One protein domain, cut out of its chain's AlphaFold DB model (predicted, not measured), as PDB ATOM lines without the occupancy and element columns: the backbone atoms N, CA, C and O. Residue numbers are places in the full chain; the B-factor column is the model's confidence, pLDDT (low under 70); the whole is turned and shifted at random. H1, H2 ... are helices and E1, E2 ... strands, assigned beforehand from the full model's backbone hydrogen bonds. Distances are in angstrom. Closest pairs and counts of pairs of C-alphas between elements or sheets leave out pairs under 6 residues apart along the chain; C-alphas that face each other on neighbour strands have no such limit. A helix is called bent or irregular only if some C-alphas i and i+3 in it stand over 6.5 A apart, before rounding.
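AT A GLANCE: This is residues 73 to 240 of the 704 residues of an uncharacterized protein of fungal sp. No.14919 (UniProt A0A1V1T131). A strongly twisted sheet of four strands, E2, E1, E4 and E3, makes one wall of a compact body; the long helix H4 runs past it at E3, and H1 packs across the start of H4 and lies over E2. The short H5 sits deep inside, beside E3 and H4, while H3 packs on the start of H4, E5 and H6 lie beyond H5, and H2 sits far out at one end of the sheet. The printed part has 168 residues with six named helices and five named strands, in the order E1 E2 H1 E3 E4 H2 E5 H3 H4 H5 H6; the sheet is mixed, and the class is mixed, helices and strands. The whole is compact, with a radius of gyration of the C-alphas of 15.2 A, and rounded, spanning 41 by 38 by 28 A.

HOW THE PARTS SIT: Begin at the sheet, whose order is E2, residues 80 to 85, then E1, residues 73 to 77, then E4, residues 145 to 150, then E3, residues 117 to 122. E1 and E2 are an antiparallel hairpin; look for N 75 and O 82, 3.0 A apart. E1 and E4 are parallel, with N 76 and O 145 at 2.8 A. E3 and E4 are an antiparallel hairpin, with N 119 and O 148 at 3.0 A. E2, H1, residues 86 to 94, and E3 form a split strand-helix-strand unit, two strands running the same way with E1 and E4 between them, and its crossover is right-handed. H1 is over E2 at a height over the sheet of 7.9 A and stands up from the sheet, its line rising 52 degrees. The hub is H4, residues 184 to 205, which is on the sheet; the C-alphas of Thr 121 and Leu 198 are its closest pair with E3, 7.2 A. H1 and H4 on one face of the sheet make two layers. H4 touches H1, with its residues 184 to 190 alone, closest at the C-alphas of Leu 90 and Ile 187, 6.0 A; at 71 degrees they are only just about perpendicular. H4 touches H3, residues 171 to 179, at a steep tilt of 57 degrees, opposite ways; the closest C-alphas, Val 173 and Ala 186, are 4.7 A apart. H4 also touches H5, residues 213 to 216, closest at the C-alphas of Gly 190 and Tyr 214, 5.6 A. H5 and H2, residues 152 to 157, each only graze the sheet. E5, residues 163 to 167, pairs with no named strand; its residues 163 to 164 pair parallel with residues 210 to 211. H6, residues 222 to 237, touches no helix; its closest C-alphas to E5 are Tyr 236 and Pro 164, 6.4 A. In H2 and H3 every O i to N i+4 pair is within hydrogen-bond range; in H1 it is 3 of 5, in H4 17 of 18, in H6 10 of 12, and H5 is too short for such a pair.

IN THESE COORDINATES: Find C-alpha 73 at (27.343, 9.332, 77.477), where E1 begins; E2 is 16.1 A long, E3 17.5 A and E4 16.4 A. H1 is irregular, with C-alphas 87 and 90 at 7.8 A. Find C-alpha 184 at (34.272, 10.752, 65.167); from there H4 runs 31.3 A. H6 is 23.6 A long, irregular, with C-alphas 230 and 233 at 7.5 A and a kink of 52 degrees near residue 231; it ends at C-alpha 237, (45.462, -15.730, 83.386).

THE WHOLE: The two C-alphas farthest apart, Gln 137 and Leu 157, are 42.0 A apart. The printed part has no cut. The links H1 to E3 and E3 to E4 are long, 22 residues each. The mean pLDDT of the printed part is 88.3; look for values under 70 at residues 111 to 113 and 125 to 141.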
ATOM      1  N   ILE A  73      27.190  10.697  76.969       87.88
ATOM      2  CA  ILE A  73      27.343   9.332  77.477       87.88
ATOM      3  C   ILE A  73      27.352   9.403  79.001       87.88
ATOM      4  O   ILE A  73      28.037  10.239  79.594       87.88
ATOM      5  N   ILE A  74      26.586   8.518  79.638       89.56
ATOM      6  CA  ILE A  74      26.524   8.416  81.096       89.56
ATOM      7  C   ILE A  74      27.505   7.336  81.554       89.56
ATOM      8  O   ILE A  74      27.410   6.184  81.129       89.56
ATOM      9  N   ILE A  75      28.428   7.711  82.438       92.88
ATOM     10  CA  ILE A  75      29.385   6.790  83.059       92.88
ATOM     11  C   ILE A  75      29.286   6.924  84.575       92.88
ATOM     12  O   ILE A  75      29.376   8.025  85.116       92.88
ATOM     13  N   TYR A  76      29.125   5.803  85.264       93.62
ATOM     14  CA  TYR A  76      29.203   5.725  86.715       93.62
ATOM     15  C   TYR A  76      30.607   5.294  87.132       93.62
ATOM     16  O   TYR A  76      31.080   4.233  86.729       93.62
ATOM     17  N   LEU A  77      31.267   6.098  87.962       91.31
ATOM     18  CA  LEU A  77      32.568   5.790  88.551       91.31
ATOM     19  C   LEU A  77      32.393   5.656  90.064       91.31
ATOM     20  O   LEU A  77      32.276   6.648  90.783       91.31
ATOM     21  N   GLY A  78      32.280   4.420  90.554       79.62
ATOM     22  CA  GLY A  78      31.752   4.197  91.905       79.62
ATOM     23  C   GLY A  78      30.335   4.774  92.028       79.62
ATOM     24  O   GLY A  78      29.510   4.555  91.150       79.62
ATOM     25  N   SER A  79      30.029   5.525  93.085       80.94
ATOM     26  CA  SER A  79      28.721   6.185  93.262       80.94
ATOM     27  C   SER A  79      28.536   7.460  92.424       80.94
ATOM     28  O   SER A  79      27.440   8.015  92.404       80.94
ATOM     29  N   VAL A  80      29.575   7.936  91.730       89.19
ATOM     30  CA  VAL A  80      29.548   9.219  91.015       89.19
ATOM     31  C   VAL A  80      29.005   9.037  89.600       89.19
ATOM     32  O   VAL A  80      29.580   8.295  88.805       89.19
ATOM     33  N   ARG A  81      27.928   9.757  89.263       91.31
ATOM     34  CA  ARG A  81      27.371   9.839  87.903       91.31
ATOM     35  C   ARG A  81      28.069  10.946  87.112       91.31
ATOM     36  O   ARG A  81      27.989  12.115  87.483       91.31
ATOM     37  N   GLN A  82      28.703  10.595  86.000       92.75
ATOM     38  CA  GLN A  82      29.350  11.530  85.079       92.75
ATOM     39  C   GLN A  82      28.545  11.633  83.776       92.75
ATOM     40  O   GLN A  82      28.154  10.615  83.200       92.75
ATOM     41  N   ARG A  83      28.311  12.862  83.295       90.81
ATOM     42  CA  ARG A  83      27.751  13.141  81.961       90.81
ATOM     43  C   ARG A  83      28.884  13.615  81.058       90.81
ATOM     44  O   ARG A  83      29.427  14.693  81.273       90.81
ATOM     45  N   VAL A  84      29.252  12.797  80.080       90.81
ATOM     46  CA  VAL A  84      30.403  13.043  79.205       90.81
ATOM     47  C   VAL A  84      29.899  13.433  77.822       90.81
ATOM     48  O   VAL A  84      29.180  12.663  77.191       90.81
ATOM     49  N   ALA A  85      30.273  14.622  77.354       90.38
ATOM     50  CA  ALA A  85      30.054  15.040  75.972       90.38
ATOM     51  C   ALA A  85      30.716  14.042  75.015       90.38
ATOM     52  O   ALA A  85      31.865  13.641  75.231       90.38
ATOM     53  N   GLN A  86      30.013  13.613  73.974       89.00
ATOM     54  CA  GLN A  86      30.516  12.546  73.113       89.00
ATOM     55  C   GLN A  86      31.791  12.903  72.354       89.00
ATOM     56  O   GLN A  86      32.676  12.050  72.246       89.00
ATOM     57  N   SER A  87      31.954  14.159  71.928       90.25
ATOM     58  CA  SER A  87      33.211  14.656  71.345       90.25
ATOM     59  C   SER A  87      34.419  14.473  72.274       90.25
ATOM     60  O   SER A  87      35.560  14.382  71.820       90.25
ATOM     61  N   ARG A  88      34.173  14.376  73.586       92.75
ATOM     62  CA  ARG A  88      35.178  14.210  74.640       92.75
ATOM     63  C   ARG A  88      35.271  12.787  75.179       92.75
ATOM     64  O   ARG A  88      36.029  12.555  76.113       92.75
ATOM     65  N   TYR A  89      34.538  11.826  74.619       93.75
ATOM     66  CA  TYR A  89      34.486  10.471  75.168       93.75
ATOM     67  C   TYR A  89      35.873   9.822  75.283       93.75
ATOM     68  O   TYR A  89      36.269   9.440  76.383       93.75
ATOM     69  N   LEU A  90      36.636   9.745  74.184       95.19
ATOM     70  CA  LEU A  90      37.966   9.120  74.197       95.19
ATOM     71  C   LEU A  90      38.940   9.867  75.107       95.19
ATOM     72  O   LEU A  90      39.621   9.242  75.917       95.19
ATOM     73  N   SER A  91      38.971  11.200  75.029       95.25
ATOM     74  CA  SER A  91      39.844  12.003  75.887       95.25
ATOM     75  C   SER A  91      39.516  11.839  77.368       95.25
ATOM     76  O   SER A  91      40.432  11.804  78.189       95.25
ATOM     77  N   HIS A  92      38.242  11.651  77.709       95.75
ATOM     78  CA  HIS A  92      37.802  11.352  79.066       95.75
ATOM     79  C   HIS A  92      38.298   9.982  79.543       95.75
ATOM     80  O   HIS A  92      38.919   9.894  80.602       95.75
ATOM     81  N   ILE A  93      38.077   8.916  78.767       95.31
ATOM     82  CA  ILE A  93      38.388   7.541  79.206       95.31
ATOM     83  C   ILE A  93      39.873   7.162  79.097       95.31
ATOM     84  O   ILE A  93      40.344   6.311  79.861       95.31
ATOM     85  N   TRP A  94      40.614   7.780  78.170       95.88
ATOM     86  CA  TRP A  94      42.034   7.496  77.928       95.88
ATOM     87  C   TRP A  94      42.986   8.402  78.706       95.88
ATOM     88  O   TRP A  94      44.154   8.043  78.868       95.88
ATOM     89  N   ARG A  95      42.499   9.539  79.220       94.69
ATOM     90  CA  ARG A  95      43.196  10.352  80.229       94.69
ATOM     91  C   ARG A  95      42.651  10.013  81.618       94.69
ATOM     92  O   ARG A  95      42.342   8.858  81.901       94.69
ATOM     93  N   SER A  96      42.566  11.006  82.493       92.00
ATOM     94  CA  SER A  96      42.247  10.861  83.910       92.00
ATOM     95  C   SER A  96      40.753  10.874  84.241       92.00
ATOM     96  O   SER A  96      40.404  10.776  85.413       92.00
ATOM     97  N   GLY A  97      39.851  10.970  83.256       93.25
ATOM     98  CA  GLY A  97      38.407  11.106  83.507       93.25
ATOM     99  C   GLY A  97      37.778   9.910  84.233       93.25
ATOM    100  O   GLY A  97      36.752  10.050  84.898       93.25
ATOM    101  N   LEU A  98      38.430   8.748  84.157       95.00
ATOM    102  CA  LEU A  98      38.062   7.527  84.876       95.00
ATOM    103  C   LEU A  98      39.024   7.183  86.022       95.00
ATOM    104  O   LEU A  98      39.052   6.031  86.454       95.00
ATOM    105  N   ASN A  99      39.840   8.123  86.504       92.88
ATOM    106  CA  ASN A  99      40.680   7.892  87.678       92.88
ATOM    107  C   ASN A  99      39.815   7.946  88.945       92.88
ATOM    108  O   ASN A  99      39.035   8.872  89.151       92.88
ATOM    109  N   SER A 100      39.963   6.944  89.804       94.00
ATOM    110  CA  SER A 100      39.347   6.891  91.129       94.00
ATOM    111  C   SER A 100      40.255   6.098  92.064       94.00
ATOM    112  O   SER A 100      41.063   5.318  91.559       94.00
ATOM    113  N   PRO A 101      40.071   6.184  93.390       94.50
ATOM    114  CA  PRO A 101      40.626   5.201  94.311       94.50
ATOM    115  C   PRO A 101      40.088   3.795  94.018       94.50
ATOM    116  O   PRO A 101      39.077   3.614  93.321       94.50
ATOM    117  N   CYS A 102      40.747   2.782  94.573       95.19
ATOM    118  CA  CYS A 102      40.296   1.401  94.491       95.19
ATOM    119  C   CYS A 102      38.930   1.234  95.166       95.19
ATOM    120  O   CYS A 102      38.771   1.528  96.348       95.19
ATOM    121  N   VAL A 103      37.948   0.675  94.454       95.62
ATOM    122  CA  VAL A 103      36.577   0.522  94.986       95.62
ATOM    123  C   VAL A 103      36.456  -0.497  96.131       95.62
ATOM    124  O   VAL A 103      35.387  -0.629  96.713       95.62
ATOM    125  N   VAL A 104      37.523  -1.246  96.436       95.19
ATOM    126  CA  VAL A 104      37.538  -2.290  97.477       95.19
ATOM    127  C   VAL A 104      38.227  -1.828  98.757       95.19
ATOM    128  O   VAL A 104      37.708  -2.066  99.842       95.19
ATOM    129  N   CYS A 105      39.423  -1.244  98.651       95.06
ATOM    130  CA  CYS A 105      40.212  -0.820  99.813       95.06
ATOM    131  C   CYS A 105      40.225   0.699 100.014       95.06
ATOM    132  O   CYS A 105      40.786   1.167 101.002       95.06
ATOM    133  N   HIS A 106      39.642   1.455  99.080       94.81
ATOM    134  CA  HIS A 106      39.575   2.919  99.082       94.81
ATOM    135  C   HIS A 106      40.937   3.630  99.070       94.81
ATOM    136  O   HIS A 106      40.991   4.832  99.291       94.81
ATOM    137  N   GLN A 107      42.022   2.904  98.784       94.00
ATOM    138  CA  GLN A 107      43.362   3.466  98.617       94.00
ATOM    139  C   GLN A 107      43.619   3.853  97.160       94.00
ATOM    140  O   GLN A 107      43.071   3.232  96.239       94.00
ATOM    141  N   ASP A 108      44.490   4.838  96.968       92.25
ATOM    142  CA  ASP A 108      44.944   5.273  95.651       92.25
ATOM    143  C   ASP A 108      45.857   4.242  94.969       92.25
ATOM    144  O   ASP A 108      46.325   3.260  95.562       92.25
ATOM    145  N   PHE A 109      46.072   4.447  93.673       89.12
ATOM    146  CA  PHE A 109      46.948   3.624  92.848       89.12
ATOM    147  C   PHE A 109      48.354   4.217  92.825       89.12
ATOM    148  O   PHE A 109      48.526   5.416  92.622       89.12
ATOM    149  N   VAL A 110      49.364   3.369  93.018       78.44
ATOM    150  CA  VAL A 110      50.767   3.762  92.859       78.44
ATOM    151  C   VAL A 110      51.166   3.420  91.431       78.44
ATOM    152  O   VAL A 110      51.364   2.248  91.104       78.44
ATOM    153  N   ASP A 111      51.272   4.446  90.583       62.56
ATOM    154  CA  ASP A 111      51.416   4.322  89.125       62.56
ATOM    155  C   ASP A 111      52.586   3.450  88.656       62.56
ATOM    156  O   ASP A 111      52.570   3.020  87.508       62.56
ATOM    157  N   LYS A 112      53.591   3.188  89.503       64.62
ATOM    158  CA  LYS A 112      54.778   2.387  89.166       64.62
ATOM    159  C   LYS A 112      54.693   0.907  89.550       64.62
ATOM    160  O   LYS A 112      55.455   0.127  88.998       64.62
ATOM    161  N   GLU A 113      53.799   0.517  90.457       67.81
ATOM    162  CA  GLU A 113      53.798  -0.840  91.039       67.81
ATOM    163  C   GLU A 113      52.442  -1.541  90.915       67.81
ATOM    164  O   GLU A 113      52.369  -2.740  90.645       67.81
ATOM    165  N   GLU A 114      51.344  -0.798  91.061       80.19
ATOM    166  CA  GLU A 114      49.991  -1.351  91.017       80.19
ATOM    167  C   GLU A 114      49.070  -0.429  90.203       80.19
ATOM    168  O   GLU A 114      48.288   0.326  90.790       80.19
ATOM    169  N   PRO A 115      49.120  -0.472  88.855       89.06
ATOM    170  CA  PRO A 115      48.186   0.292  88.037       89.06
ATOM    171  C   PRO A 115      46.738  -0.198  88.248       89.06
ATOM    172  O   PRO A 115      46.514  -1.368  88.589       89.06
ATOM    173  N   PRO A 116      45.728   0.664  88.021       93.00
ATOM    174  CA  PRO A 116      44.332   0.287  88.183       93.00
ATOM    175  C   PRO A 116      43.923  -0.780  87.172       93.00
ATOM    176  O   PRO A 116      43.984  -0.575  85.961       93.00
ATOM    177  N   ILE A 117      43.415  -1.906  87.672       95.19
ATOM    178  CA  ILE A 117      42.742  -2.899  86.839       95.19
ATOM    179  C   ILE A 117      41.289  -2.463  86.718       95.19
ATOM    180  O   ILE A 117      40.496  -2.610  87.656       95.19
ATOM    181  N   ARG A 118      40.980  -1.849  85.578       96.06
ATOM    182  CA  ARG A 118      39.674  -1.271  85.286       96.06
ATOM    183  C   ARG A 118      38.772  -2.291  84.605       96.06
ATOM    184  O   ARG A 118      39.142  -2.842  83.576       96.06
ATOM    185  N   THR A 119      37.582  -2.504  85.142       97.50
ATOM    186  CA  THR A 119      36.528  -3.317  84.519       97.50
ATOM    187  C   THR A 119      35.234  -2.515  84.431       97.50
ATOM    188  O   THR A 119      35.092  -1.484  85.096       97.50
ATOM    189  N   PHE A 120      34.292  -2.945  83.595       97.19
ATOM    190  CA  PHE A 120      33.015  -2.248  83.433       97.19
ATOM    191  C   PHE A 120      31.834  -3.194  83.187       97.19
ATOM    192  O   PHE A 120      32.004  -4.319  82.721       97.19
ATOM    193  N   THR A 121      30.625  -2.739  83.510       95.81
ATOM    194  CA  THR A 121      29.357  -3.465  83.309       95.81
ATOM    195  C   THR A 121      28.221  -2.484  83.002       95.81
ATOM    196  O   THR A 121      28.428  -1.269  83.059       95.81
ATOM    197  N   PHE A 122      27.025  -2.980  82.671       92.50
ATOM    198  CA  PHE A 122      25.847  -2.124  82.525       92.50
ATOM    199  C   PHE A 122      25.384  -1.602  83.878       92.50
ATOM    200  O   PHE A 122      25.403  -2.318  84.885       92.50
ATOM    201  N   GLU A 123      24.940  -0.352  83.885       88.44
ATOM    202  CA  GLU A 123      24.251   0.197  85.038       88.44
ATOM    203  C   GLU A 123      22.896  -0.491  85.251       88.44
ATOM    204  O   GLU A 123      22.193  -0.799  84.291       88.44
ATOM    205  N   THR A 124      22.529  -0.724  86.514       74.94
ATOM    206  CA  THR A 124      21.265  -1.382  86.882       74.94
ATOM    207  C   THR A 124      20.201  -0.435  87.428       74.94
ATOM    208  O   THR A 124      19.095  -0.890  87.698       74.94
ATOM    209  N   SER A 125      20.503   0.852  87.620       64.75
ATOM    210  CA  SER A 125      19.483   1.849  87.961       64.75
ATOM    211  C   SER A 125      18.476   2.013  86.817       64.75
ATOM    212  O   SER A 125      18.892   2.128  85.666       64.75
ATOM    213  N   GLU A 126      17.183   2.099  87.142       52.56
ATOM    214  CA  GLU A 126      16.059   2.258  86.197       52.56
ATOM    215  C   GLU A 126      16.071   3.577  85.396       52.56
ATOM    216  O   GLU A 126      15.242   3.770  84.511       52.56
ATOM    217  N   ASP A 127      17.049   4.455  85.641       52.66
ATOM    218  CA  ASP A 127      17.313   5.672  84.872       52.66
ATOM    219  C   ASP A 127      17.855   5.341  83.463       52.66
ATOM    220  O   ASP A 127      19.026   5.578  83.133       52.66
ATOM    221  N   LEU A 128      16.996   4.796  82.599       53.53
ATOM    222  CA  LEU A 128      17.192   4.806  81.151       53.53
ATOM    223  C   LEU A 128      17.115   6.269  80.700       53.53
ATOM    224  O   LEU A 128      16.038   6.843  80.588       53.53
ATOM    225  N   GLY A 129      18.284   6.889  80.538       52.50
ATOM    226  CA  GLY A 129      18.413   8.324  80.301       52.50
ATOM    227  C   GLY A 129      17.531   8.847  79.164       52.50
ATOM    228  O   GLY A 129      17.522   8.291  78.066       52.50
ATOM    229  N   GLU A 130      16.842   9.954  79.452       48.78
ATOM    230  CA  GLU A 130      16.158  10.815  78.487       48.78
ATOM    231  C   GLU A 130      17.061  11.101  77.274       48.78
ATOM    232  O   GLU A 130      18.245  11.429  77.405       48.78
ATOM    233  N   GLY A 131      16.496  10.896  76.083       57.72
ATOM    234  CA  GLY A 131      17.222  10.773  74.827       57.72
ATOM    235  C   GLY A 131      17.843  12.069  74.298       57.72
ATOM    236  O   GLY A 131      17.171  13.081  74.137       57.72
ATOM    237  N   ALA A 132      19.120  11.966  73.921       49.56
ATOM    238  CA  ALA A 132      19.835  12.847  72.994       49.56
ATOM    239  C   ALA A 132      20.858  11.978  72.233       49.56
ATOM    240  O   ALA A 132      22.050  11.958  72.541       49.56
ATOM    241  N   SER A 133      20.365  11.118  71.340       61.53
ATOM    242  CA  SER A 133      21.170  10.104  70.651       61.53
ATOM    243  C   SER A 133      22.015  10.725  69.551       61.53
ATOM    244  O   SER A 133      21.447  11.091  68.529       61.53
ATOM    245  N   ASP A 134      23.344  10.710  69.687       56.62
ATOM    246  CA  ASP A 134      24.166  10.416  68.513       56.62
ATOM    247  C   ASP A 134      25.629   9.982  68.762       56.62
ATOM    248  O   ASP A 134      26.521  10.760  68.454       56.62
ATOM    249  N   ILE A 135      25.901   8.715  69.150       61.38
ATOM    250  CA  ILE A 135      27.244   8.037  69.158       61.38
ATOM    251  C   ILE A 135      27.883   7.861  67.749       61.38
ATOM    252  O   ILE A 135      28.630   6.911  67.484       61.38
ATOM    253  N   THR A 136      27.482   8.793  66.886       45.78
ATOM    254  CA  THR A 136      27.669   9.182  65.486       45.78
ATOM    255  C   THR A 136      27.102   8.241  64.403       45.78
ATOM    256  O   THR A 136      27.803   7.849  63.475       45.78
ATOM    257  N   GLN A 137      25.804   7.942  64.600       56.75
ATOM    258  CA  GLN A 137      24.629   7.454  63.834       56.75
ATOM    259  C   GLN A 137      24.635   6.055  63.220       56.75
ATOM    260  O   GLN A 137      24.606   5.869  62.008       56.75
ATOM    261  N   LEU A 138      24.570   5.077  64.120       51.28
ATOM    262  CA  LEU A 138      23.943   3.739  64.078       51.28
ATOM    263  C   LEU A 138      24.771   2.857  65.018       51.28
ATOM    264  O   LEU A 138      25.965   3.136  65.161       51.28
ATOM    265  N   PRO A 139      24.262   1.747  65.605       57.91
ATOM    266  CA  PRO A 139      22.930   1.127  65.580       57.91
ATOM    267  C   PRO A 139      22.399   0.770  66.997       57.91
ATOM    268  O   PRO A 139      21.535  -0.091  67.139       57.91
ATOM    269  N   ILE A 140      22.961   1.348  68.067       62.03
ATOM    270  CA  ILE A 140      22.658   0.998  69.468       62.03
ATOM    271  C   ILE A 140      22.548   2.289  70.280       62.03
ATOM    272  O   ILE A 140      23.386   3.174  70.130       62.03
ATOM    273  N   ALA A 141      21.524   2.407  71.128       63.91
ATOM    274  CA  ALA A 141      21.352   3.563  72.008       63.91
ATOM    275  C   ALA A 141      22.507   3.666  73.030       63.91
ATOM    276  O   ALA A 141      23.080   2.637  73.396       63.91
ATOM    277  N   PRO A 142      22.875   4.865  73.515       70.06
ATOM    278  CA  PRO A 142      23.833   4.991  74.611       70.06
ATOM    279  C   PRO A 142      23.364   4.165  75.818       70.06
ATOM    280  O   PRO A 142      22.268   4.376  76.328       70.06
ATOM    281  N   HIS A 143      24.187   3.220  76.268       77.38
ATOM    282  CA  HIS A 143      23.947   2.454  77.489       77.38
ATOM    283  C   HIS A 143      24.766   3.074  78.623       77.38
ATOM    284  O   HIS A 143      25.989   3.207  78.469       77.38
ATOM    285  N   PRO A 144      24.141   3.443  79.755       87.88
ATOM    286  CA  PRO A 144      24.889   3.817  80.939       87.88
ATOM    287  C   PRO A 144      25.752   2.639  81.403       87.88
ATOM    288  O   PRO A 144      25.270   1.512  81.553       87.88
ATOM    289  N   ILE A 145      27.040   2.900  81.612       92.50
ATOM    290  CA  ILE A 145      27.989   1.902  82.108       92.50
ATOM    291  C   ILE A 145      28.514   2.289  83.476       92.50
ATOM    292  O   ILE A 145      28.648   3.470  83.795       92.50
ATOM    293  N   ARG A 146      28.883   1.280  84.255       95.00
ATOM    294  CA  ARG A 146      29.578   1.432  85.524       95.00
ATOM    295  C   ARG A 146      30.998   0.919  85.397       95.00
ATOM    296  O   ARG A 146      31.205  -0.195  84.924       95.00
ATOM    297  N   VAL A 147      31.953   1.727  85.834       97.06
ATOM    298  CA  VAL A 147      33.390   1.455  85.800       97.06
ATOM    299  C   VAL A 147      33.899   1.221  87.219       97.06
ATOM    300  O   VAL A 147      33.566   1.960  88.150       97.06
ATOM    301  N   PHE A 148      34.748   0.209  87.372       96.69
ATOM    302  CA  PHE A 148      35.394  -0.142  88.628       96.69
ATOM    303  C   PHE A 148      36.909  -0.163  88.450       96.69
ATOM    304  O   PHE A 148      37.420  -0.947  87.656       96.69
ATOM    305  N   ASN A 149      37.632   0.641  89.229       96.25
ATOM    306  CA  ASN A 149      39.086   0.538  89.337       96.25
ATOM    307  C   ASN A 149      39.443  -0.254  90.597       96.25
ATOM    308  O   ASN A 149      38.940   0.043  91.686       96.25
ATOM    309  N   ARG A 150      40.303  -1.268  90.467       95.44
ATOM    310  CA  ARG A 150      40.727  -2.116  91.593       95.44
ATOM    311  C   ARG A 150      42.215  -2.421  91.527       95.44
ATOM    312  O   ARG A 150      42.762  -2.593  90.439       95.44
ATOM    313  N   HIS A 151      42.871  -2.558  92.683       94.62
ATOM    314  CA  HIS A 151      44.195  -3.184  92.717       94.62
ATOM    315  C   HIS A 151      44.049  -4.658  92.346       94.62
ATOM    316  O   HIS A 151      43.074  -5.312  92.736       94.62
ATOM    317  N   PHE A 152      45.041  -5.220  91.661       92.25
ATOM    318  CA  PHE A 152      45.002  -6.636  91.289       92.25
ATOM    319  C   PHE A 152      44.943  -7.561  92.520       92.25
ATOM    320  O   PHE A 152      44.228  -8.564  92.522       92.25
ATOM    321  N   LYS A 153      45.600  -7.179  93.628       93.06
ATOM    322  CA  LYS A 153      45.477  -7.876  94.922       93.06
ATOM    323  C   LYS A 153      44.050  -7.857  95.473       93.06
ATOM    324  O   LYS A 153      43.579  -8.868  95.985       93.06
ATOM    325  N   CYS A 154      43.337  -6.738  95.333       95.38
ATOM    326  CA  CYS A 154      41.962  -6.599  95.802       95.38
ATOM    327  C   CYS A 154      40.997  -7.448  94.969       95.38
ATOM    328  O   CYS A 154      40.116  -8.084  95.545       95.38
ATOM    329  N   LEU A 155      41.197  -7.503  93.645       94.50
ATOM    330  CA  LEU A 155      40.464  -8.407  92.751       94.50
ATOM    331  C   LEU A 155      40.583  -9.861  93.220       94.50
ATOM    332  O   LEU A 155      39.562 -10.514  93.432       94.50
ATOM    333  N   LYS A 156      41.816 -10.326  93.466       94.31
ATOM    334  CA  LYS A 156      42.102 -11.683  93.961       94.31
ATOM    335  C   LYS A 156      41.492 -11.947  95.336       94.31
ATOM    336  O   LYS A 156      40.815 -12.954  95.523       94.31
ATOM    337  N   LEU A 157      41.706 -11.038  96.290       95.62
ATOM    338  CA  LEU A 157      41.233 -11.186  97.670       95.62
ATOM    339  C   LEU A 157      39.707 -11.301  97.739       95.62
ATOM    340  O   LEU A 157      39.179 -12.108  98.501       95.62
ATOM    341  N   LYS A 158      38.996 -10.503  96.938       96.62
ATOM    342  CA  LYS A 158      37.529 -10.508  96.877       96.62
ATOM    343  C   LYS A 158      36.960 -11.507  95.869       96.62
ATOM    344  O   LYS A 158      35.743 -11.574  95.745       96.62
ATOM    345  N   ARG A 159      37.810 -12.279  95.178       95.19
ATOM    346  CA  ARG A 159      37.424 -13.250  94.138       95.19
ATOM    347  C   ARG A 159      36.485 -12.648  93.090       95.19
ATOM    348  O   ARG A 159      35.534 -13.284  92.651       95.19
ATOM    349  N   ILE A 160      36.740 -11.397  92.719       95.06
ATOM    350  CA  ILE A 160      35.930 -10.696  91.722       95.06
ATOM    351  C   ILE A 160      36.267 -11.286  90.359       95.06
ATOM    352  O   ILE A 160      37.446 -11.395  90.016       95.06
ATOM    353  N   THR A 161      35.243 -11.667  89.604       94.06
ATOM    354  CA  THR A 161      35.372 -12.227  88.259       94.06
ATOM    355  C   THR A 161      35.064 -11.165  87.208       94.06
ATOM    356  O   THR A 161      34.242 -10.275  87.409       94.06
ATOM    357  N   TYR A 162      35.754 -11.254  86.079       97.12
ATOM    358  CA  TYR A 162      35.523 -10.443  84.887       97.12
ATOM    359  C   TYR A 162      35.936 -11.258  83.664       97.12
ATOM    360  O   TYR A 162      36.632 -12.264  83.808       97.12
ATOM    361  N   ILE A 163      35.536 -10.831  82.470       97.88
ATOM    362  CA  ILE A 163      35.932 -11.473  81.215       97.88
ATOM    363  C   ILE A 163      36.772 -10.489  80.385       97.88
ATOM    364  O   ILE A 163      36.258  -9.442  79.984       97.88
ATOM    365  N   PRO A 164      38.058 -10.782  80.126       98.00
ATOM    366  CA  PRO A 164      38.882  -9.990  79.233       98.00
ATOM    367  C   PRO A 164      38.572 -10.313  77.769       98.00
ATOM    368  O   PRO A 164      38.384 -11.474  77.394       98.00
ATOM    369  N   VAL A 165      38.535  -9.274  76.938       98.00
ATOM    370  CA  VAL A 165      38.323  -9.371  75.492       98.00
ATOM    371  C   VAL A 165      39.638  -9.094  74.773       98.00
ATOM    372  O   VAL A 165      40.110  -7.960  74.755       98.00
ATOM    373  N   SER A 166      40.191 -10.128  74.141       97.19
ATOM    374  CA  SER A 166      41.301  -9.998  73.200       97.19
ATOM    375  C   SER A 166      40.753  -9.705  71.810       97.19
ATOM    376  O   SER A 166      39.849 -10.396  71.321       97.19
ATOM    377  N   HIS A 167      41.284  -8.672  71.161       94.88
ATOM    378  CA  HIS A 167      40.836  -8.270  69.834       94.88
ATOM    379  C   HIS A 167      41.916  -7.509  69.050       94.88
ATOM    380  O   HIS A 167      42.951  -7.074  69.569       94.88
ATOM    381  N   VAL A 168      41.647  -7.306  67.760       92.25
ATOM    382  CA  VAL A 168      42.469  -6.454  66.893       92.25
ATOM    383  C   VAL A 168      42.002  -5.016  66.996       92.25
ATOM    384  O   VAL A 168      40.803  -4.726  66.908       92.25
ATOM    385  N   TRP A 169      42.954  -4.105  67.148       92.19
ATOM    386  CA  TRP A 169      42.650  -2.688  67.113       92.19
ATOM    387  C   TRP A 169      42.136  -2.275  65.748       92.19
ATOM    388  O   TRP A 169      42.650  -2.665  64.704       92.19
ATOM    389  N   HIS A 170      41.105  -1.450  65.780       93.44
ATOM    390  CA  HIS A 170      40.599  -0.824  64.581       93.44
ATOM    391  C   HIS A 170      41.545   0.312  64.211       93.44
ATOM    392  O   HIS A 170      41.958   1.071  65.088       93.44
ATOM    393  N   GLU A 171      41.827   0.461  62.918       92.50
ATOM    394  CA  GLU A 171      42.801   1.435  62.418       92.50
ATOM    395  C   GLU A 171      42.544   2.848  62.962       92.50
ATOM    396  O   GLU A 171      43.433   3.464  63.533       92.50
ATOM    397  N   ALA A 172      41.293   3.319  62.920       94.69
ATOM    398  CA  ALA A 172      40.932   4.641  63.435       94.69
ATOM    399  C   ALA A 172      41.217   4.817  64.939       94.69
ATOM    400  O   ALA A 172      41.585   5.908  65.369       94.69
ATOM    401  N   VAL A 173      41.061   3.758  65.740       94.88
ATOM    402  CA  VAL A 173      41.344   3.787  67.184       94.88
ATOM    403  C   VAL A 173      42.854   3.743  67.431       94.88
ATOM    404  O   VAL A 173      43.355   4.469  68.284       94.88
ATOM    405  N   SER A 174      43.589   2.959  66.636       92.38
ATOM    406  CA  SER A 174      45.055   2.932  66.650       92.38
ATOM    407  C   SER A 174      45.657   4.298  66.326       92.38
ATOM    408  O   SER A 174      46.484   4.794  67.088       92.38
ATOM    409  N   GLN A 175      45.178   4.951  65.266       93.81
ATOM    410  CA  GLN A 175      45.625   6.291  64.882       93.81
ATOM    411  C   GLN A 175      45.340   7.320  65.982       93.81
ATOM    412  O   GLN A 175      46.244   8.050  66.375       93.81
ATOM    413  N   ALA A 176      44.133   7.312  66.559       94.62
ATOM    414  CA  ALA A 176      43.788   8.188  67.682       94.62
ATOM    415  C   ALA A 176      44.699   7.979  68.906       94.62
ATOM    416  O   ALA A 176      45.027   8.924  69.626       94.62
ATOM    417  N   GLN A 177      45.128   6.740  69.166       92.81
ATOM    418  CA  GLN A 177      46.049   6.469  70.265       92.81
ATOM    419  C   GLN A 177      47.430   7.083  70.022       92.81
ATOM    420  O   GLN A 177      48.012   7.612  70.965       92.81
ATOM    421  N   VAL A 178      47.923   7.029  68.783       89.75
ATOM    422  CA  VAL A 178      49.234   7.572  68.400       89.75
ATOM    423  C   VAL A 178      49.224   9.098  68.395       89.75
ATOM    424  O   VAL A 178      50.134   9.712  68.944       89.75
ATOM    425  N   THR A 179      48.204   9.718  67.798       92.38
ATOM    426  CA  THR A 179      48.149  11.180  67.653       92.38
ATOM    427  C   THR A 179      47.767  11.895  68.944       92.38
ATOM    428  O   THR A 179      48.046  13.080  69.092       92.38
ATOM    429  N   GLY A 180      47.121  11.204  69.889       92.62
ATOM    430  CA  GLY A 180      46.556  11.860  71.068       92.62
ATOM    431  C   GLY A 180      45.263  12.630  70.772       92.62
ATOM    432  O   GLY A 180      44.811  13.410  71.616       92.62
ATOM    433  N   GLU A 181      44.671  12.421  69.591       92.50
ATOM    434  CA  GLU A 181      43.516  13.163  69.084       92.50
ATOM    435  C   GLU A 181      42.308  12.253  68.843       92.50
ATOM    436  O   GLU A 181      42.424  11.099  68.434       92.50
ATOM    437  N   SER A 182      41.106  12.775  69.096       92.25
ATOM    438  CA  SER A 182      39.853  12.047  68.871       92.25
ATOM    439  C   SER A 182      39.270  12.368  67.498       92.25
ATOM    440  O   SER A 182      39.114  13.533  67.149       92.25
ATOM    441  N   THR A 183      38.870  11.339  66.749       92.69
ATOM    442  CA  THR A 183      38.057  11.481  65.528       92.69
ATOM    443  C   THR A 183      36.662  10.889  65.754       92.69
ATOM    444  O   THR A 183      36.533   9.971  66.571       92.69
ATOM    445  N   PRO A 184      35.615  11.326  65.023       91.00
ATOM    446  CA  PRO A 184      34.272  10.752  65.167       91.00
ATOM    447  C   PRO A 184      34.254   9.227  64.993       91.00
ATOM    448  O   PRO A 184      33.643   8.504  65.775       91.00
ATOM    449  N   ASN A 185      35.012   8.704  64.021       92.19
ATOM    450  CA  ASN A 185      35.092   7.264  63.785       92.19
ATOM    451  C   ASN A 185      35.808   6.513  64.923       92.19
ATOM    452  O   ASN A 185      35.376   5.423  65.304       92.19
ATOM    453  N   ALA A 186      36.873   7.089  65.492       94.75
ATOM    454  CA  ALA A 186      37.559   6.510  66.645       94.75
ATOM    455  C   ALA A 186      36.665   6.515  67.893       94.75
ATOM    456  O   ALA A 186      36.607   5.507  68.592       94.75
ATOM    457  N   ILE A 187      35.930   7.605  68.144       93.94
ATOM    458  CA  ILE A 187      34.959   7.706  69.246       93.94
ATOM    459  C   ILE A 187      33.884   6.630  69.093       93.94
ATOM    460  O   ILE A 187      33.649   5.848  70.018       93.94
ATOM    461  N   ARG A 188      33.290   6.534  67.898       92.44
ATOM    462  CA  ARG A 188      32.268   5.539  67.568       92.44
ATOM    463  C   ARG A 188      32.755   4.119  67.843       92.44
ATOM    464  O   ARG A 188      32.068   3.363  68.519       92.44
ATOM    465  N   LEU A 189      33.931   3.742  67.341       93.94
ATOM    466  CA  LEU A 189      34.482   2.394  67.522       93.94
ATOM    467  C   LEU A 189      34.929   2.132  68.967       93.94
ATOM    468  O   LEU A 189      34.650   1.059  69.502       93.94
ATOM    469  N   GLY A 190      35.561   3.117  69.610       94.12
ATOM    470  CA  GLY A 190      36.002   3.057  71.004       94.12
ATOM    471  C   GLY A 190      34.854   2.889  72.001       94.12
ATOM    472  O   GLY A 190      35.046   2.300  73.062       94.12
ATOM    473  N   TYR A 191      33.655   3.367  71.659       93.62
ATOM    474  CA  TYR A 191      32.440   3.137  72.439       93.62
ATOM    475  C   TYR A 191      31.703   1.864  72.009       93.62
ATOM    476  O   TYR A 191      31.427   0.987  72.824       93.62
ATOM    477  N   GLN A 192      31.374   1.728  70.723       92.38
ATOM    478  CA  GLN A 192      30.446   0.689  70.275       92.38
ATOM    479  C   GLN A 192      31.011  -0.724  70.373       92.38
ATOM    480  O   GLN A 192      30.244  -1.637  70.664       92.38
ATOM    481  N   VAL A 193      32.309  -0.926  70.125       94.88
ATOM    482  CA  VAL A 193      32.895  -2.276  70.146       94.88
ATOM    483  C   VAL A 193      32.822  -2.878  71.560       94.88
ATOM    484  O   VAL A 193      32.184  -3.923  71.703       94.88
ATOM    485  N   PRO A 194      33.312  -2.208  72.627       96.44
ATOM    486  CA  PRO A 194      33.184  -2.723  73.991       96.44
ATOM    487  C   PRO A 194      31.735  -2.921  74.443       96.44
ATOM    488  O   PRO A 194      31.426  -3.911  75.104       96.44
ATOM    489  N   ILE A 195      30.834  -2.005  74.079       94.69
ATOM    490  CA  ILE A 195      29.426  -2.054  74.499       94.69
ATOM    491  C   ILE A 195      28.681  -3.195  73.804       94.69
ATOM    492  O   ILE A 195      27.909  -3.901  74.449       94.69
ATOM    493  N   ARG A 196      28.935  -3.440  72.515       94.06
ATOM    494  CA  ARG A 196      28.375  -4.594  71.797       94.06
ATOM    495  C   ARG A 196      28.899  -5.914  72.333       94.06
ATOM    496  O   ARG A 196      28.107  -6.836  72.514       94.06
ATOM    497  N   SER A 197      30.196  -5.994  72.635       96.31
ATOM    498  CA  SER A 197      30.762  -7.155  73.321       96.31
ATOM    499  C   SER A 197      30.068  -7.373  74.667       96.31
ATOM    500  O   SER A 197      29.630  -8.486  74.942       96.31
ATOM    501  N   LEU A 198      29.871  -6.321  75.468       95.94
ATOM    502  CA  LEU A 198      29.157  -6.416  76.745       95.94
ATOM    503  C   LEU A 198      27.705  -6.873  76.565       95.94
ATOM    504  O   LEU A 198      27.270  -7.755  77.301       95.94
ATOM    505  N   LEU A 199      26.972  -6.341  75.583       93.88
ATOM    506  CA  LEU A 199      25.601  -6.761  75.270       93.88
ATOM    507  C   LEU A 199      25.533  -8.249  74.911       93.88
ATOM    508  O   LEU A 199      24.742  -8.985  75.500       93.88
ATOM    509  N   ALA A 200      26.356  -8.696  73.961       94.88
ATOM    510  CA  ALA A 200      26.368 -10.082  73.502       94.88
ATOM    511  C   ALA A 200      26.732 -11.057  74.626       94.88
ATOM    512  O   ALA A 200      26.048 -12.055  74.843       94.88
ATOM    513  N   LEU A 201      27.775 -10.733  75.389       95.69
ATOM    514  CA  LEU A 201      28.248 -11.583  76.473       95.69
ATOM    515  C   LEU A 201      27.275 -11.577  77.653       95.69
ATOM    516  O   LEU A 201      27.066 -12.626  78.249       95.69
ATOM    517  N   THR A 202      26.621 -10.447  77.944       94.12
ATOM    518  CA  THR A 202      25.588 -10.383  78.990       94.12
ATOM    519  C   THR A 202      24.365 -11.219  78.619       94.12
ATOM    520  O   THR A 202      23.785 -11.882  79.476       94.12
ATOM    521  N   ARG A 203      23.979 -11.244  77.336       93.44
ATOM    522  CA  ARG A 203      22.901 -12.121  76.847       93.44
ATOM    523  C   ARG A 203      23.253 -13.603  76.974       93.44
ATOM    524  O   ARG A 203      22.364 -14.399  77.242       93.44
ATOM    525  N   HIS A 204      24.520 -13.967  76.775       94.56
ATOM    526  CA  HIS A 204      24.961 -15.362  76.784       94.56
ATOM    527  C   HIS A 204      25.288 -15.892  78.192       94.56
ATOM    528  O   HIS A 204      24.880 -16.993  78.542       94.56
ATOM    529  N   TYR A 205      26.003 -15.117  79.011       93.12
ATOM    530  CA  TYR A 205      26.488 -15.531  80.337       93.12
ATOM    531  C   TYR A 205      25.711 -14.908  81.509       93.12
ATOM    532  O   TYR A 205      26.002 -15.206  82.666       93.12
ATOM    533  N   GLY A 206      24.739 -14.033  81.242       93.00
ATOM    534  CA  GLY A 206      24.092 -13.218  82.271       93.00
ATOM    535  C   GLY A 206      24.946 -12.015  82.686       93.00
ATOM    536  O   GLY A 206      25.895 -11.627  82.008       93.00
ATOM    537  N   ARG A 207      24.598 -11.378  83.808       92.38
ATOM    538  CA  ARG A 207      25.290 -10.167  84.283       92.38
ATOM    539  C   ARG A 207      26.770 -10.450  84.568       92.38
ATOM    540  O   ARG A 207      27.087 -11.330  85.362       92.38
ATOM    541  N   LEU A 208      27.660  -9.650  83.979       95.12
ATOM    542  CA  LEU A 208      29.113  -9.804  84.101       95.12
ATOM    543  C   LEU A 208      29.858  -8.467  84.021       95.12
ATOM    544  O   LEU A 208      29.306  -7.460  83.575       95.12
ATOM    545  N   GLU A 209      31.128  -8.470  84.428       96.81
ATOM    546  CA  GLU A 209      32.074  -7.376  84.192       96.81
ATOM    547  C   GLU A 209      33.013  -7.720  83.024       96.81
ATOM    548  O   GLU A 209      33.492  -8.852  82.916       96.81
ATOM    549  N   LEU A 210      33.314  -6.742  82.169       97.56
ATOM    550  CA  LEU A 210      34.302  -6.866  81.100       97.56
ATOM    551  C   LEU A 210      35.580  -6.098  81.393       97.56
ATOM    552  O   LEU A 210      35.558  -5.005  81.961       97.56
ATOM    553  N   TRP A 211      36.684  -6.655  80.903       97.94
ATOM    554  CA  TRP A 211      37.918  -5.928  80.647       97.94
ATOM    555  C   TRP A 211      38.104  -5.832  79.127       97.94
ATOM    556  O   TRP A 211      38.167  -6.840  78.429       97.94
ATOM    557  N   HIS A 212      38.151  -4.615  78.603       97.62
ATOM    558  CA  HIS A 212      38.398  -4.330  77.188       97.62
ATOM    559  C   HIS A 212      39.270  -3.087  77.108       97.62
ATOM    560  O   HIS A 212      38.898  -2.037  77.637       97.62
ATOM    561  N   ASP A 213      40.425  -3.205  76.468       94.62
ATOM    562  CA  ASP A 213      41.482  -2.186  76.430       94.62
ATOM    563  C   ASP A 213      41.036  -0.781  75.973       94.62
ATOM    564  O   ASP A 213      41.569   0.210  76.469       94.62
ATOM    565  N   TYR A 214      40.025  -0.660  75.112       96.62
ATOM    566  CA  TYR A 214      39.450   0.615  74.685       96.62
ATOM    567  C   TYR A 214      38.856   1.420  75.844       96.62
ATOM    568  O   TYR A 214      38.895   2.641  75.787       96.62
ATOM    569  N   ILE A 215      38.332   0.772  76.888       96.62
ATOM    570  CA  ILE A 215      37.798   1.440  78.093       96.62
ATOM    571  C   ILE A 215      38.742   1.257  79.284       96.62
ATOM    572  O   ILE A 215      38.910   2.156  80.110       96.62
ATOM    573  N   SER A 216      39.345   0.076  79.379       96.62
ATOM    574  CA  SER A 216      40.032  -0.424  80.571       96.62
ATOM    575  C   SER A 216      41.463   0.094  80.697       96.62
ATOM    576  O   SER A 216      42.007   0.119  81.797       96.62
ATOM    577  N   VAL A 217      42.072   0.530  79.595       94.81
ATOM    578  CA  VAL A 217      43.448   1.033  79.579       94.81
ATOM    579  C   VAL A 217      43.429   2.536  79.274       94.81
ATOM    580  O   VAL A 217      42.865   2.945  78.257       94.81
ATOM    581  N   PRO A 218      44.039   3.388  80.120       93.69
ATOM    582  CA  PRO A 218      44.184   4.809  79.834       93.69
ATOM    583  C   PRO A 218      45.262   5.030  78.761       93.69
ATOM    584  O   PRO A 218      46.436   5.235  79.061       93.69
ATOM    585  N   GLN A 219      44.869   4.958  77.487       93.44
ATOM    586  CA  GLN A 219      45.800   4.899  76.350       93.44
ATOM    587  C   GLN A 219      46.681   6.144  76.151       93.44
ATOM    588  O   GLN A 219      47.674   6.071  75.426       93.44
ATOM    589  N   TRP A 220      46.322   7.276  76.767       94.75
ATOM    590  CA  TRP A 220      47.066   8.542  76.708       94.75
ATOM    591  C   TRP A 220      47.768   8.877  78.034       94.75
ATOM    592  O   TRP A 220      48.159  10.021  78.261       94.75
ATOM    593  N   GLN A 221      47.934   7.886  78.916       91.12
ATOM    594  CA  GLN A 221      48.758   7.967  80.125       91.12
ATOM    595  C   GLN A 221      49.910   6.960  80.017       91.12
ATOM    596  O   GLN A 221      49.797   5.824  80.476       91.12
ATOM    597  N   THR A 222      51.019   7.367  79.390       86.06
ATOM    598  CA  THR A 222      52.133   6.476  79.009       86.06
ATOM    599  C   THR A 222      52.654   5.619  80.163       86.06
ATOM    600  O   THR A 222      52.823   4.414  79.997       86.06
ATOM    601  N   THR A 223      52.872   6.207  81.343       84.38
ATOM    602  CA  THR A 223      53.391   5.480  82.514       84.38
ATOM    603  C   THR A 223      52.439   4.368  82.951       84.38
ATOM    604  O   THR A 223      52.841   3.210  83.042       84.38
ATOM    605  N   THR A 224      51.159   4.690  83.147       87.31
ATOM    606  CA  THR A 224      50.141   3.711  83.548       87.31
ATOM    607  C   THR A 224      49.924   2.654  82.464       87.31
ATOM    608  O   THR A 224      49.800   1.470  82.775       87.31
ATOM    609  N   GLN A 225      49.922   3.050  81.185       87.69
ATOM    610  CA  GLN A 225      49.806   2.134  80.048       87.69
ATOM    611  C   GLN A 225      50.952   1.112  80.043       87.69
ATOM    612  O   GLN A 225      50.695  -0.087  79.951       87.69
ATOM    613  N   GLN A 226      52.201   1.557  80.198       83.31
ATOM    614  CA  GLN A 226      53.371   0.674  80.245       83.31
ATOM    615  C   GLN A 226      53.307  -0.307  81.417       83.31
ATOM    616  O   GLN A 226      53.582  -1.493  81.240       83.31
ATOM    617  N   GLN A 227      52.881   0.146  82.597       84.44
ATOM    618  CA  GLN A 227      52.716  -0.755  83.739       84.44
ATOM    619  C   GLN A 227      51.588  -1.768  83.524       84.44
ATOM    620  O   GLN A 227      51.726  -2.937  83.885       84.44
ATOM    621  N   LEU A 228      50.495  -1.374  82.866       88.31
ATOM    622  CA  LEU A 228      49.431  -2.307  82.487       88.31
ATOM    623  C   LEU A 228      49.902  -3.349  81.469       88.31
ATOM    624  O   LEU A 228      49.521  -4.512  81.600       88.31
ATOM    625  N   LEU A 229      50.770  -2.983  80.517       84.81
ATOM    626  CA  LEU A 229      51.387  -3.947  79.596       84.81
ATOM    627  C   LEU A 229      52.140  -5.045  80.363       84.81
ATOM    628  O   LEU A 229      52.025  -6.225  80.025       84.81
ATOM    629  N   LEU A 230      52.839  -4.694  81.449       83.44
ATOM    630  CA  LEU A 230      53.534  -5.673  82.293       83.44
ATOM    631  C   LEU A 230      52.577  -6.615  83.049       83.44
ATOM    632  O   LEU A 230      52.914  -7.776  83.332       83.44
ATOM    633  N   GLN A 231      51.362  -6.136  83.329       86.81
ATOM    634  CA  GLN A 231      50.298  -6.889  83.993       86.81
ATOM    635  C   GLN A 231      49.422  -7.704  83.032       86.81
ATOM    636  O   GLN A 231      48.641  -8.522  83.513       86.81
ATOM    637  N   LEU A 232      49.554  -7.569  81.705       88.75
ATOM    638  CA  LEU A 232      48.679  -8.254  80.738       88.75
ATOM    639  C   LEU A 232      48.563  -9.770  80.981       88.75
ATOM    640  O   LEU A 232      47.442 -10.262  81.107       88.75
ATOM    641  N   PRO A 233      49.655 -10.535  81.165       88.50
ATOM    642  CA  PRO A 233      49.520 -11.962  81.462       88.50
ATOM    643  C   PRO A 233      48.764 -12.268  82.750       88.50
ATOM    644  O   PRO A 233      48.025 -13.244  82.802       88.50
ATOM    645  N   ASN A 234      48.881 -11.420  83.773       89.94
ATOM    646  CA  ASN A 234      48.105 -11.561  85.001       89.94
ATOM    647  C   ASN A 234      46.616 -11.270  84.745       89.94
ATOM    648  O   ASN A 234      45.755 -12.015  85.214       89.94
ATOM    649  N   ILE A 235      46.315 -10.231  83.960       93.69
ATOM    650  CA  ILE A 235      44.949  -9.842  83.583       93.69
ATOM    651  C   ILE A 235      44.233 -10.969  82.829       93.69
ATOM    652  O   ILE A 235      43.047 -11.185  83.077       93.69
ATOM    653  N   TYR A 236      44.933 -11.695  81.953       95.19
ATOM    654  CA  TYR A 236      44.350 -12.773  81.145       95.19
ATOM    655  C   TYR A 236      44.391 -14.156  81.810       95.19
ATOM    656  O   TYR A 236      43.514 -14.972  81.537       95.19
ATOM    657  N   SER A 237      45.354 -14.429  82.697       93.25
ATOM    658  CA  SER A 237      45.462 -15.730  83.386       93.25
ATOM    659  C   SER A 237      44.585 -15.864  84.630       93.25
ATOM    660  O   SER A 237      44.282 -16.980  85.056       93.25
ATOM    661  N   TYR A 238      44.178 -14.746  85.237       95.44
ATOM    662  CA  TYR A 238      43.345 -14.773  86.437       95.44
ATOM    663  C   TYR A 238      41.897 -15.236  86.154       95.44
ATOM    664  O   TYR A 238      41.464 -16.203  86.795       95.44
ATOM    665  N   PRO A 239      41.162 -14.636  85.196       95.19
ATOM    666  CA  PRO A 239      39.821 -15.071  84.803       95.19
ATOM    667  C   PRO A 239      39.757 -16.506  84.280       95.19
ATOM    668  O   PRO A 239      40.715 -17.013  83.702       95.19
ATOM    669  N   ASP A 240      38.595 -17.144  84.423       93.50
ATOM    670  CA  ASP A 240      38.366 -18.499  83.900       93.50
ATOM    671  C   ASP A 240      38.169 -18.534  82.384       93.50
ATOM    672  O   ASP A 240      38.536 -19.509  81.730       93.50
TER     673      ASP A 240